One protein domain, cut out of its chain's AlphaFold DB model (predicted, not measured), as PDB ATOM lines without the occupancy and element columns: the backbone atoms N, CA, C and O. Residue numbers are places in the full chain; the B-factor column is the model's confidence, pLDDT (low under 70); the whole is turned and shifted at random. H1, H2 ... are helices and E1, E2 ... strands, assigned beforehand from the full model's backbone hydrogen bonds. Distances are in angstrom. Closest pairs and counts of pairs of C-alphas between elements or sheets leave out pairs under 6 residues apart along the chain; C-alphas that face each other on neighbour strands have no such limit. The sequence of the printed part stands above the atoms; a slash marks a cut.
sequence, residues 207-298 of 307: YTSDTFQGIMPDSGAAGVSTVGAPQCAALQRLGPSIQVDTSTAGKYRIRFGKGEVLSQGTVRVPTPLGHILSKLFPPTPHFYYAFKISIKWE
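What this domain is: This is residues 207 to 298 of the 307 residues of a protein of Golovinomyces cichoracearum (UniProt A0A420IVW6). A long hairpin of strands, E5 and E6, with the short E2 beside E6, makes a sheet of three; the short strand pair E1 and E7 packs on it through E7, helix H1 packs beside it, and a second, smaller hairpin, E3 and E4, makes one end of the domain. The 92 printed residues hold E1, E2, H1, E3, E4, E5, E6 and E7 in that order; under half of the residues are in named elements, of mixed class, helices and strands. The main sheet runs E2, E6, E5 and is mixed; E1 and E7 are parallel, E3 and E4 antiparallel. The whole is compact, with a radius of gyration of the C-alphas of 12.5 A and spans of 35 by 32 by 26 A.

Where its parts are: E1 is residues 215 to 218, beginning at C-alpha 215 (118.884, 92.115, 68.851). E2 is 226 to 228, H1 229 to 238 with 14.6 A, E3 253 to 256, E4 259 to 262. E5 is 265 to 271 with 19.2 A, E6 274 to 281 with 21.9 A. E7, 291 to 294, ends at C-alpha 294 (128.233, 96.541, 71.326).

How they stand to each other: E5 and E6 are antiparallel at 150 degrees, with N 269 and O 276 at 2.8 A. E2 is parallel to E6, with N 227 and O 279 at 2.9 A. H1 stands at the sheet's level, height 3.2 A; 5 of its 6 O i to N i+4 pairs are within hydrogen-bond range. The closest C-alphas of E2 and E7 are Val 227 and Phe 291, 4.4 A. In E1 and E7, N 216 and O 291 are 2.8 A apart; in E3 and E4, N 254 and O 261, 3.0 A. E4 runs on into E5 at 73 degrees.

The domain as a whole: The C-alphas farthest apart, Lys 258 and Pro 272, are 37.6 A apart. The printed part has no cut; the link H1 to E3 is long, and its residues 244 to 245 pair antiparallel with 266 to 267 of E5. Confidence is under 70 at residues 217 to 223, 256, 258, 273 and 284 to 298.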
ATOM      1  N   TYR A 207     119.593  85.503  58.772       71.44
ATOM      2  CA  TYR A 207     118.960  86.820  58.931       71.44
ATOM      3  C   TYR A 207     118.370  87.384  57.623       71.44
ATOM      4  O   TYR A 207     119.101  87.881  56.760       71.44
ATOM      5  N   THR A 208     117.045  87.317  57.481       76.69
ATOM      6  CA  THR A 208     116.346  87.741  56.261       76.69
ATOM      7  C   THR A 208     115.914  89.200  56.349       76.69
ATOM      8  O   THR A 208     116.011  89.836  57.403       76.69
ATOM      9  N   SER A 209     115.444  89.747  55.226       81.62
ATOM     10  CA  SER A 209     114.710  91.011  55.228       81.62
ATOM     11  C   SER A 209     113.343  90.885  55.884       81.62
ATOM     12  O   SER A 209     112.797  91.889  56.327       81.62
ATOM     13  N   ASP A 210     112.763  89.688  55.919       84.44
ATOM     14  CA  ASP A 210     111.329  89.483  56.152       84.44
ATOM     15  C   ASP A 210     110.986  89.323  57.624       84.44
ATOM     16  O   ASP A 210     109.983  89.870  58.078       84.44
ATOM     17  N   THR A 211     111.867  88.675  58.381       81.31
ATOM     18  CA  THR A 211     111.653  88.416  59.802       81.31
ATOM     19  C   THR A 211     112.753  89.071  60.620       81.31
ATOM     20  O   THR A 211     113.941  88.768  60.466       81.31
ATOM     21  N   PHE A 212     112.359  89.967  61.524       83.56
ATOM     22  CA  PHE A 212     113.281  90.523  62.504       83.56
ATOM     23  C   PHE A 212     113.517  89.478  63.592       83.56
ATOM     24  O   PHE A 212     112.590  89.083  64.295       83.56
ATOM     25  N   GLN A 213     114.760  89.017  63.711       77.69
ATOM     26  CA  GLN A 213     115.118  87.904  64.598       77.69
ATOM     27  C   GLN A 213     115.569  88.380  65.987       77.69
ATOM     28  O   GLN A 213     115.956  87.580  66.834       77.69
ATOM     29  N   GLY A 214     115.485  89.688  66.241       79.81
ATOM     30  CA  GLY A 214     115.849  90.297  67.507       79.81
ATOM     31  C   GLY A 214     117.202  90.992  67.468       79.81
ATOM     32  O   GLY A 214     117.825  91.187  66.422       79.81
ATOM     33  N   ILE A 215     117.631  91.409  68.654       79.38
ATOM     34  CA  ILE A 215     118.884  92.115  68.851       79.38
ATOM     35  C   ILE A 215     119.865  91.199  69.575       79.38
ATOM     36  O   ILE A 215     119.566  90.687  70.650       79.38
ATOM     37  N   MET A 216     121.046  91.031  68.995       78.69
ATOM     38  CA  MET A 216     122.137  90.253  69.559       78.69
ATOM     39  C   MET A 216     123.074  91.180  70.349       78.69
ATOM     40  O   MET A 216     123.764  92.004  69.746       78.69
ATOM     41  N   PRO A 217     123.124  91.100  71.687       69.50
ATOM     42  CA  PRO A 217     124.173  91.768  72.442       69.50
ATOM     43  C   PRO A 217     125.507  91.083  72.126       69.50
ATOM     44  O   PRO A 217     125.716  89.922  72.460       69.50
ATOM     45  N   ASP A 218     126.399  91.795  71.445       64.56
ATOM     46  CA  ASP A 218     127.738  91.325  71.112       64.56
ATOM     47  C   ASP A 218     128.746  92.054  72.009       64.56
ATOM     48  O   ASP A 218     129.011  93.250  71.854       64.56
ATOM     49  N   SER A 219     129.297  91.335  72.989       54.44
ATOM     50  CA  SER A 219     130.402  91.815  73.831       54.44
ATOM     51  C   SER A 219     131.755  91.768  73.106       54.44
ATOM     52  O   SER A 219     132.770  92.213  73.648       54.44
ATOM     53  N   GLY A 220     131.793  91.259  71.871       53.03
ATOM     54  CA  GLY A 220     132.987  91.142  71.052       53.03
ATOM     55  C   GLY A 220     133.483  92.491  70.538       53.03
ATOM     56  O   GLY A 220     132.860  93.084  69.667       53.03
ATOM     57  N   ALA A 221     134.626  92.925  71.086       50.91
ATOM     58  CA  ALA A 221     135.725  93.787  70.596       50.91
ATOM     59  C   ALA A 221     135.479  95.035  69.712       50.91
ATOM     60  O   ALA A 221     136.347  95.904  69.667       50.91
ATOM     61  N   ALA A 222     134.366  95.172  69.000       60.69
ATOM     62  CA  ALA A 222     134.183  96.203  67.988       60.69
ATOM     63  C   ALA A 222     133.940  97.597  68.587       60.69
ATOM     64  O   ALA A 222     134.120  98.590  67.889       60.69
ATOM     65  N   GLY A 223     133.498  97.700  69.850       66.88
ATOM     66  CA  GLY A 223     133.133  98.974  70.492       66.88
ATOM     67  C   GLY A 223     132.010  99.741  69.774       66.88
ATOM     68  O   GLY A 223     131.666 100.857  70.160       66.88
ATOM     69  N   VAL A 224     131.442  99.165  68.710       74.56
ATOM     70  CA  VAL A 224     130.450  99.778  67.835       74.56
ATOM     71  C   VAL A 224     129.327  98.789  67.556       74.56
ATOM     72  O   VAL A 224     129.562  97.633  67.220       74.56
ATOM     73  N   SER A 225     128.088  99.260  67.685       83.56
ATOM     74  CA  SER A 225     126.908  98.508  67.263       83.56
ATOM     75  C   SER A 225     126.798  98.495  65.736       83.56
ATOM     76  O   SER A 225     126.957  99.538  65.089       83.56
ATOM     77  N   THR A 226     126.538  97.328  65.152       86.38
ATOM     78  CA  THR A 226     126.432  97.119  63.702       86.38
ATOM     79  C   THR A 226     125.121  96.424  63.358       86.38
ATOM     80  O   THR A 226     124.516  95.757  64.193       86.38
ATOM     81  N   VAL A 227     124.643  96.614  62.134       87.62
ATOM     82  CA  VAL A 227     123.425  95.971  61.635       87.62
ATOM     83  C   VAL A 227     123.546  95.717  60.138       87.62
ATOM     84  O   VAL A 227     124.102  96.532  59.400       87.62
ATOM     85  N   GLY A 228     123.022  94.581  59.684       88.62
ATOM     86  CA  GLY A 228     122.941  94.252  58.264       88.62
ATOM     87  C   GLY A 228     121.749  94.895  57.591       88.62
ATOM     88  O   GLY A 228     120.678  94.978  58.188       88.62
ATOM     89  N   ALA A 229     121.897  95.263  56.320       89.31
ATOM     90  CA  ALA A 229     120.786  95.771  55.518       89.31
ATOM     91  C   ALA A 229     119.525  94.881  55.560       89.31
ATOM     92  O   ALA A 229     118.450  95.447  55.752       89.31
ATOM     93  N   PRO A 230     119.608  93.531  55.500       88.06
ATOM     94  CA  PRO A 230     118.423  92.685  55.648       88.06
ATOM     95  C   PRO A 230     117.729  92.860  57.008       88.06
ATOM     96  O   PRO A 230     116.538  93.136  57.058       88.06
ATOM     97  N   GLN A 231     118.464  92.822  58.123       86.69
ATOM     98  CA  GLN A 231     117.863  93.003  59.454       86.69
ATOM     99  C   GLN A 231     117.348  94.417  59.697       86.69
ATOM    100  O   GLN A 231     116.352  94.591  60.393       86.69
ATOM    101  N   CYS A 232     117.992  95.427  59.110       90.00
ATOM    102  CA  CYS A 232     117.478  96.789  59.136       90.00
ATOM    103  C   CYS A 232     116.136  96.872  58.394       90.00
ATOM    104  O   CYS A 232     115.179  97.408  58.941       90.00
ATOM    105  N   ALA A 233     116.026  96.264  57.208       91.00
ATOM    106  CA  ALA A 233     114.769  96.204  56.461       91.00
ATOM    107  C   ALA A 233     113.670  95.457  57.239       91.00
ATOM    108  O   ALA A 233     112.529  95.917  57.294       91.00
ATOM    109  N   ALA A 234     114.018  94.352  57.905       89.56
ATOM    110  CA  ALA A 234     113.096  93.617  58.770       89.56
ATOM    111  C   ALA A 234     112.612  94.470  59.951       89.56
ATOM    112  O   ALA A 234     111.427  94.495  60.273       89.56
ATOM    113  N   LEU A 235     113.522  95.222  60.568       89.44
ATOM    114  CA  LEU A 235     113.214  96.124  61.670       89.44
ATOM    115  C   LEU A 235     112.323  97.300  61.233       89.44
ATOM    116  O   LEU A 235     111.390  97.659  61.944       89.44
ATOM    117  N   GLN A 236     112.560  97.870  60.050       92.88
ATOM    118  CA  GLN A 236     111.735  98.947  59.489       92.88
ATOM    119  C   GLN A 236     110.293  98.510  59.214       92.88
ATOM    120  O   GLN A 236     109.381  99.329  59.289       92.88
ATOM    121  N   ARG A 237     110.062  97.221  58.940       90.31
ATOM    122  CA  ARG A 237     108.705  96.666  58.807       90.31
ATOM    123  C   ARG A 237     107.950  96.659  60.135       90.31
ATOM    124  O   ARG A 237     106.749  96.901  60.137       90.31
ATOM    125  N   LEU A 238     108.648  96.427  61.248       87.56
ATOM    126  CA  LEU A 238     108.070  96.526  62.594       87.56
ATOM    127  C   LEU A 238     107.893  97.981  63.046       87.56
ATOM    128  O   LEU A 238     106.940  98.297  63.753       87.56
ATOM    129  N   GLY A 239     108.805  98.865  62.640       88.00
ATOM    130  CA  GLY A 239     108.784 100.285  62.975       88.00
ATOM    131  C   GLY A 239     109.082 101.165  61.762       88.00
ATOM    132  O   GLY A 239     110.241 101.530  61.567       88.00
ATOM    133  N   PRO A 240     108.063 101.587  60.987       89.44
ATOM    134  CA  PRO A 240     108.258 102.416  59.788       89.44
ATOM    135  C   PRO A 240     108.877 103.798  60.057       89.44
ATOM    136  O   PRO A 240     109.365 104.463  59.144       89.44
ATOM    137  N   SER A 241     108.877 104.247  61.315       89.94
ATOM    138  CA  SER A 241     109.547 105.476  61.755       89.94
ATOM    139  C   SER A 241     111.075 105.355  61.810       89.94
ATOM    140  O   SER A 241     111.764 106.369  61.915       89.94
ATOM    141  N   ILE A 242     111.621 104.139  61.734       91.38
ATOM    142  CA  ILE A 242     113.061 103.887  61.772       91.38
ATOM    143  C   ILE A 242     113.655 104.242  60.408       91.38
ATOM    144  O   ILE A 242     113.477 103.536  59.416       91.38
ATOM    145  N   GLN A 243     114.385 105.352  60.361       94.06
ATOM    146  CA  GLN A 243     115.014 105.854  59.143       94.06
ATOM    147  C   GLN A 243     116.526 105.632  59.171       94.06
ATOM    148  O   GLN A 243     117.172 105.724  60.218       94.06
ATOM    149  N   VAL A 244     117.082 105.343  57.995       95.12
ATOM    150  CA  VAL A 244     118.528 105.257  57.796       95.12
ATOM    151  C   VAL A 244     119.043 106.644  57.440       95.12
ATOM    152  O   VAL A 244     118.629 107.231  56.443       95.12
ATOM    153  N   ASP A 245     119.976 107.154  58.234       95.50
ATOM    154  CA  ASP A 245     120.700 108.380  57.929       95.50
ATOM    155  C   ASP A 245     121.831 108.082  56.937       95.50
ATOM    156  O   ASP A 245     122.936 107.658  57.302       95.50
ATOM    157  N   THR A 246     121.545 108.317  55.659       95.50
ATOM    158  CA  THR A 246     122.487 108.131  54.551       95.50
ATOM    159  C   THR A 246     123.561 109.216  54.488       95.50
ATOM    160  O   THR A 246     124.564 109.014  53.809       95.50
ATOM    161  N   SER A 247     123.429 110.334  55.216       95.94
ATOM    162  CA  SER A 247     124.486 111.362  55.277       95.94
ATOM    163  C   SER A 247     125.772 110.834  55.927       95.94
ATOM    164  O   SER A 247     126.861 111.359  55.707       95.94
ATOM    165  N   THR A 248     125.655 109.743  56.688       92.94
ATOM    166  CA  THR A 248     126.771 109.038  57.331       92.94
ATOM    167  C   THR A 248     127.315 107.862  56.512       92.94
ATOM    168  O   THR A 248     128.163 107.106  56.999       92.94
ATOM    169  N   ALA A 249     126.853 107.683  55.270       93.94
ATOM    170  CA  ALA A 249     127.378 106.668  54.362       93.94
ATOM    171  C   ALA A 249     128.890 106.847  54.137       93.94
ATOM    172  O   ALA A 249     129.410 107.959  54.115       93.94
ATOM    173  N   GLY A 250     129.623 105.740  54.022       90.00
ATOM    174  CA  GLY A 250     131.078 105.726  53.844       90.00
ATOM    175  C   GLY A 250     131.906 106.139  55.069       90.00
ATOM    176  O   GLY A 250     133.113 105.915  55.074       90.00
ATOM    177  N   LYS A 251     131.290 106.692  56.124       90.69
ATOM    178  CA  LYS A 251     131.997 107.174  57.322       90.69
ATOM    179  C   LYS A 251     132.605 106.048  58.154       90.69
ATOM    180  O   LYS A 251     133.641 106.244  58.788       90.69
ATOM    181  N   TYR A 252     131.957 104.886  58.183       87.75
ATOM    182  CA  TYR A 252     132.419 103.732  58.940       87.75
ATOM    183  C   TYR A 252     132.884 102.629  58.012       87.75
ATOM    184  O   TYR A 252     132.375 102.431  56.909       87.75
ATOM    185  N   ARG A 253     133.871 101.894  58.502       85.81
ATOM    186  CA  ARG A 253     134.606 100.929  57.714       85.81
ATOM    187  C   ARG A 253     135.024  99.790  58.603       85.81
ATOM    188  O   ARG A 253     135.609 100.003  59.663       85.81
ATOM    189  N   ILE A 254     134.714  98.594  58.153       78.75
ATOM    190  CA  ILE A 254     134.995  97.356  58.862       78.75
ATOM    191  C   ILE A 254     135.889  96.504  57.976       78.75
ATOM    192  O   ILE A 254     135.693  96.424  56.762       78.75
ATOM    193  N   ARG A 255     136.905  95.900  58.589       75.50
ATOM    194  CA  ARG A 255     137.781  94.933  57.935       75.50
ATOM    195  C   ARG A 255     137.552  93.577  58.556       75.50
ATOM    196  O   ARG A 255     137.612  93.437  59.775       75.50
ATOM    197  N   PHE A 256     137.348  92.592  57.703       66.19
ATOM    198  CA  PHE A 256     137.244  91.204  58.101       66.19
ATOM    199  C   PHE A 256     138.109  90.360  57.168       66.19
ATOM    200  O   PHE A 256     137.903  90.327  55.952       66.19
ATOM    201  N   GLY A 257     139.117  89.694  57.734       72.12
ATOM    202  CA  GLY A 257     140.148  89.028  56.942       72.12
ATOM    203  C   GLY A 257     140.820  90.008  55.973       72.12
ATOM    204  O   GLY A 257     141.312  91.056  56.385       72.12
ATOM    205  N   LYS A 258     140.822  89.669  54.677       64.69
ATOM    206  CA  LYS A 258     141.353  90.525  53.597       64.69
ATOM    207  C   LYS A 258     140.308  91.476  52.991       64.69
ATOM    208  O   LYS A 258     140.668  92.289  52.146       64.69
ATOM    209  N   GLY A 259     139.037  91.362  53.382       72.75
ATOM    210  CA  GLY A 259     137.937  92.168  52.851       72.75
ATOM    211  C   GLY A 259     137.677  93.427  53.676       72.75
ATOM    212  O   GLY A 259     137.832  93.431  54.899       72.75
ATOM    213  N   GLU A 260     137.245  94.492  53.003       80.69
ATOM    214  CA  GLU A 260     136.847  95.759  53.613       80.69
ATOM    215  C   GLU A 260     135.463  96.157  53.105       80.69
ATOM    216  O   GLU A 260     135.158  95.997  51.923       80.69
ATOM    217  N   VAL A 261     134.621  96.656  54.006       85.75
ATOM    218  CA  VAL A 261     133.252  97.066  53.687       85.75
ATOM    219  C   VAL A 261     132.987  98.431  54.301       85.75
ATOM    220  O   VAL A 261     133.319  98.685  55.462       85.75
ATOM    221  N   LEU A 262     132.380  99.309  53.506       90.00
ATOM    222  CA  LEU A 262     131.951 100.636  53.926       90.00
ATOM    223  C   LEU A 262     130.500 100.608  54.405       90.00
ATOM    224  O   LEU A 262     129.670  99.853  53.894       90.00
ATOM    225  N   SER A 263     130.191 101.452  55.385       92.12
ATOM    226  CA  SER A 263     128.829 101.602  55.885       92.12
ATOM    227  C   SER A 263     127.932 102.287  54.862       92.12
ATOM    228  O   SER A 263     128.330 103.266  54.235       92.12
ATOM    229  N   GLN A 264     126.683 101.849  54.768       93.56
ATOM    230  CA  GLN A 264     125.638 102.512  53.979       93.56
ATOM    231  C   GLN A 264     125.008 103.704  54.713       93.56
ATOM    232  O   GLN A 264     124.306 104.503  54.107       93.56
ATOM    233  N   GLY A 265     125.267 103.829  56.015       94.31
ATOM    234  CA  GLY A 265     124.760 104.902  56.857       94.31
ATOM    235  C   GLY A 265     124.688 104.464  58.312       94.31
ATOM    236  O   GLY A 265     125.316 103.480  58.723       94.31
ATOM    237  N   THR A 266     123.889 105.177  59.090       94.19
ATOM    238  CA  THR A 266     123.587 104.836  60.478       94.19
ATOM    239  C   THR A 266     122.088 104.769  60.684       94.19
ATOM    240  O   THR A 266     121.315 105.419  59.987       94.19
ATOM    241  N   VAL A 267     121.667 103.948  61.634       93.88
ATOM    242  CA  VAL A 267     120.268 103.823  62.025       93.88
ATOM    243  C   VAL A 267     120.159 104.047  63.524       93.88
ATOM    244  O   VAL A 267     120.953 103.520  64.307       93.88
ATOM    245  N   ARG A 268     119.185 104.868  63.919       92.94
ATOM    246  CA  ARG A 268     118.824 105.079  65.322       92.94
ATOM    247  C   ARG A 268     117.622 104.212  65.634       92.94
ATOM    248  O   ARG A 268     116.546 104.427  65.087       92.94
ATOM    249  N   VAL A 269     117.817 103.241  66.512       88.50
ATOM    250  CA  VAL A 269     116.772 102.297  66.898       88.50
ATOM    251  C   VAL A 269     116.265 102.658  68.285       88.50
ATOM    252  O   VAL A 269     117.047 102.606  69.238       88.50
ATOM    253  N   PRO A 270     114.991 103.060  68.417       84.00
ATOM    254  CA  PRO A 270     114.395 103.273  69.721       84.00
ATOM    255  C   PRO A 270     114.229 101.918  70.407       84.00
ATOM    256  O   PRO A 270     113.656 100.986  69.847       84.00
ATOM    257  N   THR A 271     114.738 101.809  71.627       79.31
ATOM    258  CA  THR A 271     114.491 100.663  72.499       79.31
ATOM    259  C   THR A 271     113.982 101.158  73.851       79.31
ATOM    260  O   THR A 271     114.240 102.310  74.214       79.31
ATOM    261  N   PRO A 272     113.318 100.302  74.639       75.00
ATOM    262  CA  PRO A 272     112.926 100.626  76.013       75.00
ATOM    263  C   PRO A 272     114.102 101.028  76.920       75.00
ATOM    264  O   PRO A 272     113.900 101.681  77.938       75.00
ATOM    265  N   LEU A 273     115.334 100.664  76.547       69.69
ATOM    266  CA  LEU A 273     116.564 101.013  77.265       69.69
ATOM    267  C   LEU A 273     117.233 102.293  76.727       69.69
ATOM    268  O   LEU A 273     118.306 102.670  77.192       69.69
ATOM    269  N   GLY A 274     116.623 102.957  75.742       79.12
ATOM    270  CA  GLY A 274     117.155 104.141  75.071       79.12
ATOM    271  C   GLY A 274     117.396 103.934  73.576       79.12
ATOM    272  O   GLY A 274     117.064 102.904  72.990       79.12
ATOM    273  N   HIS A 275     117.966 104.949  72.927       84.12
ATOM    274  CA  HIS A 275     118.253 104.895  71.495       84.12
ATOM    275  C   HIS A 275     119.602 104.232  71.234       84.12
ATOM    276  O   HIS A 275     120.625 104.655  71.769       84.12
ATOM    277  N   ILE A 276     119.610 103.255  70.336       85.75
ATOM    278  CA  ILE A 276     120.818 102.556  69.908       85.75
ATOM    279  C   ILE A 276     121.239 103.094  68.545       85.75
ATOM    280  O   ILE A 276     120.433 103.133  67.616       85.75
ATOM    281  N   LEU A 277     122.497 103.524  68.424       89.94
ATOM    282  CA  LEU A 277     123.073 103.993  67.162       89.94
ATOM    283  C   LEU A 277     123.894 102.885  66.492       89.94
ATOM    284  O   LEU A 277     125.066 102.660  66.836       89.94
ATOM    285  N   SER A 278     123.303 102.270  65.475       89.19
ATOM    286  CA  SER A 278     123.898 101.152  64.742       89.19
ATOM    287  C   SER A 278     124.418 101.587  63.378       89.19
ATOM    288  O   SER A 278     123.842 102.449  62.715       89.19
ATOM    289  N   LYS A 279     125.536 100.998  62.957       91.19
ATOM    290  CA  LYS A 279     126.190 101.279  61.675       91.19
ATOM    291  C   LYS A 279     125.693 100.242  60.680       91.19
ATOM    292  O   LYS A 279     125.793  99.045  60.950       91.19
ATOM    293  N   LEU A 280     125.122 100.711  59.576       91.19
ATOM    294  CA  LEU A 280     124.474  99.868  58.581       91.19
ATOM    295  C   LEU A 280     125.495  99.371  57.563       91.19
ATOM    296  O   LEU A 280     126.203 100.185  56.967       91.19
ATOM    297  N   PHE A 281     125.529  98.065  57.322       89.00
ATOM    298  CA  PHE A 281     126.408  97.450  56.328       89.00
ATOM    299  C   PHE A 281     125.621  96.636  55.293       89.00
ATOM    300  O   PHE A 281     124.593  96.037  55.633       89.00
ATOM    301  N   PRO A 282     126.092  96.601  54.031       86.50
ATOM    302  CA  PRO A 282     125.459  95.816  52.982       86.50
ATOM    303  C   PRO A 282     125.524  94.314  53.304       86.50
ATOM    304  O   PRO A 282     126.391  93.877  54.068       86.50
ATOM    305  N   PRO A 283     124.643  93.498  52.701       77.44
ATOM    306  CA  PRO A 283     124.767  92.055  52.787       77.44
ATOM    307  C   PRO A 283     126.075  91.635  52.115       77.44
ATOM    308  O   PRO A 283     126.391  92.055  51.003       77.44
ATOM    309  N   THR A 284     126.842  90.800  52.797       64.81
ATOM    310  CA  THR A 284     128.111  90.286  52.284       64.81
ATOM    311  C   THR A 284     128.072  88.767  52.290       64.81
ATOM    312  O   THR A 284     127.633  88.201  53.289       64.81
ATOM    313  N   PRO A 285     128.580  88.087  51.245       53.62
ATOM    314  CA  PRO A 285     128.492  86.628  51.126       53.62
ATOM    315  C   PRO A 285     129.107  85.861  52.306       53.62
ATOM    316  O   PRO A 285     128.708  84.735  52.582       53.62
ATOM    317  N   HIS A 286     130.060  86.485  53.004       49.91
ATOM    318  CA  HIS A 286     130.812  85.894  54.110       49.91
ATOM    319  C   HIS A 286     130.456  86.465  55.491       49.91
ATOM    320  O   HIS A 286     131.046  86.028  56.475       49.91
ATOM    321  N   PHE A 287     129.517  87.422  55.591       55.06
ATOM    322  CA  PHE A 287     129.117  87.978  56.891       55.06
ATOM    323  C   PHE A 287     127.610  88.056  57.062       55.06
ATOM    324  O   PHE A 287     126.881  88.603  56.233       55.06
ATOM    325  N   TYR A 288     127.189  87.562  58.219       56.12
ATOM    326  CA  TYR A 288     125.836  87.646  58.729       56.12
ATOM    327  C   TYR A 288     125.793  88.755  59.766       56.12
ATOM    328  O   TYR A 288     126.136  88.563  60.933       56.12
ATOM    329  N   TYR A 289     125.421  89.953  59.332       57.75
ATOM    330  CA  TYR A 289     125.189  91.044  60.264       57.75
ATOM    331  C   TYR A 289     123.810  90.858  60.903       57.75
ATOM    332  O   TYR A 289     122.792  91.309  60.372       57.75
ATOM    333  N   ALA A 290     123.800  90.200  62.061       57.78
ATOM    334  CA  ALA A 290     122.736  90.367  63.041       57.78
ATOM    335  C   ALA A 290     122.632  91.849  63.436       57.78
ATOM    336  O   ALA A 290     123.591  92.612  63.271       57.78
ATOM    337  N   PHE A 291     121.504  92.265  64.009       60.16
ATOM    338  CA  PHE A 291     121.484  93.529  64.735       60.16
ATOM    339  C   PHE A 291     122.331  93.358  66.001       60.16
ATOM    340  O   PHE A 291     121.870  92.774  66.977       60.16
ATOM    341  N   LYS A 292     123.586  93.811  65.978       69.19
ATOM    342  CA  LYS A 292     124.552  93.613  67.061       69.19
ATOM    343  C   LYS A 292     124.692  94.863  67.906       69.19
ATOM    344  O   LYS A 292     125.128  95.897  67.398       69.19
ATOM    345  N   ILE A 293     124.391  94.786  69.200       63.28
ATOM    346  CA  ILE A 293     124.709  95.865  70.148       63.28
ATOM    347  C   ILE A 293     126.087  95.598  70.725       63.28
ATOM    348  O   ILE A 293     126.267  94.607  71.422       63.28
ATOM    349  N   SER A 294     127.023  96.521  70.512       63.44
ATOM    350  CA  SER A 294     128.233  96.541  71.326       63.44
ATOM    351  C   SER A 294     127.905  97.177  72.670       63.44
ATOM    352  O   SER A 294     127.638  98.377  72.748       63.44
ATOM    353  N   ILE A 295     127.881  96.356  73.717       53.19
ATOM    354  CA  ILE A 295     127.750  96.827  75.095       53.19
ATOM    355  C   ILE A 295     129.166  97.029  75.619       53.19
ATOM    356  O   ILE A 295     129.869  96.071  75.942       53.19
ATOM    357  N   LYS A 296     129.604  98.288  75.693       44.38
ATOM    358  CA  LYS A 296     130.810  98.631  76.441       44.38
ATOM    359  C   LYS A 296     130.422  98.622  77.919       44.38
ATOM    360  O   LYS A 296     129.768  99.547  78.392       44.38
ATOM    361  N   TRP A 297     130.782  97.560  78.634       34.31
ATOM    362  CA  TRP A 297     130.717  97.553  80.092       34.31
ATOM    363  C   TRP A 297     131.779  98.521  80.609       34.31
ATOM    364  O   TRP A 297     132.924  98.141  80.841       34.31
ATOM    365  N   GLU A 298     131.442  99.799  80.751       29.41
ATOM    366  CA  GLU A 298     132.254 100.668  81.592       29.41
ATOM    367  C   GLU A 298     131.983 100.283  83.045       29.41
ATOM    368  O   GLU A 298     131.002 100.700  83.657       29.41
TER     369      GLU A 298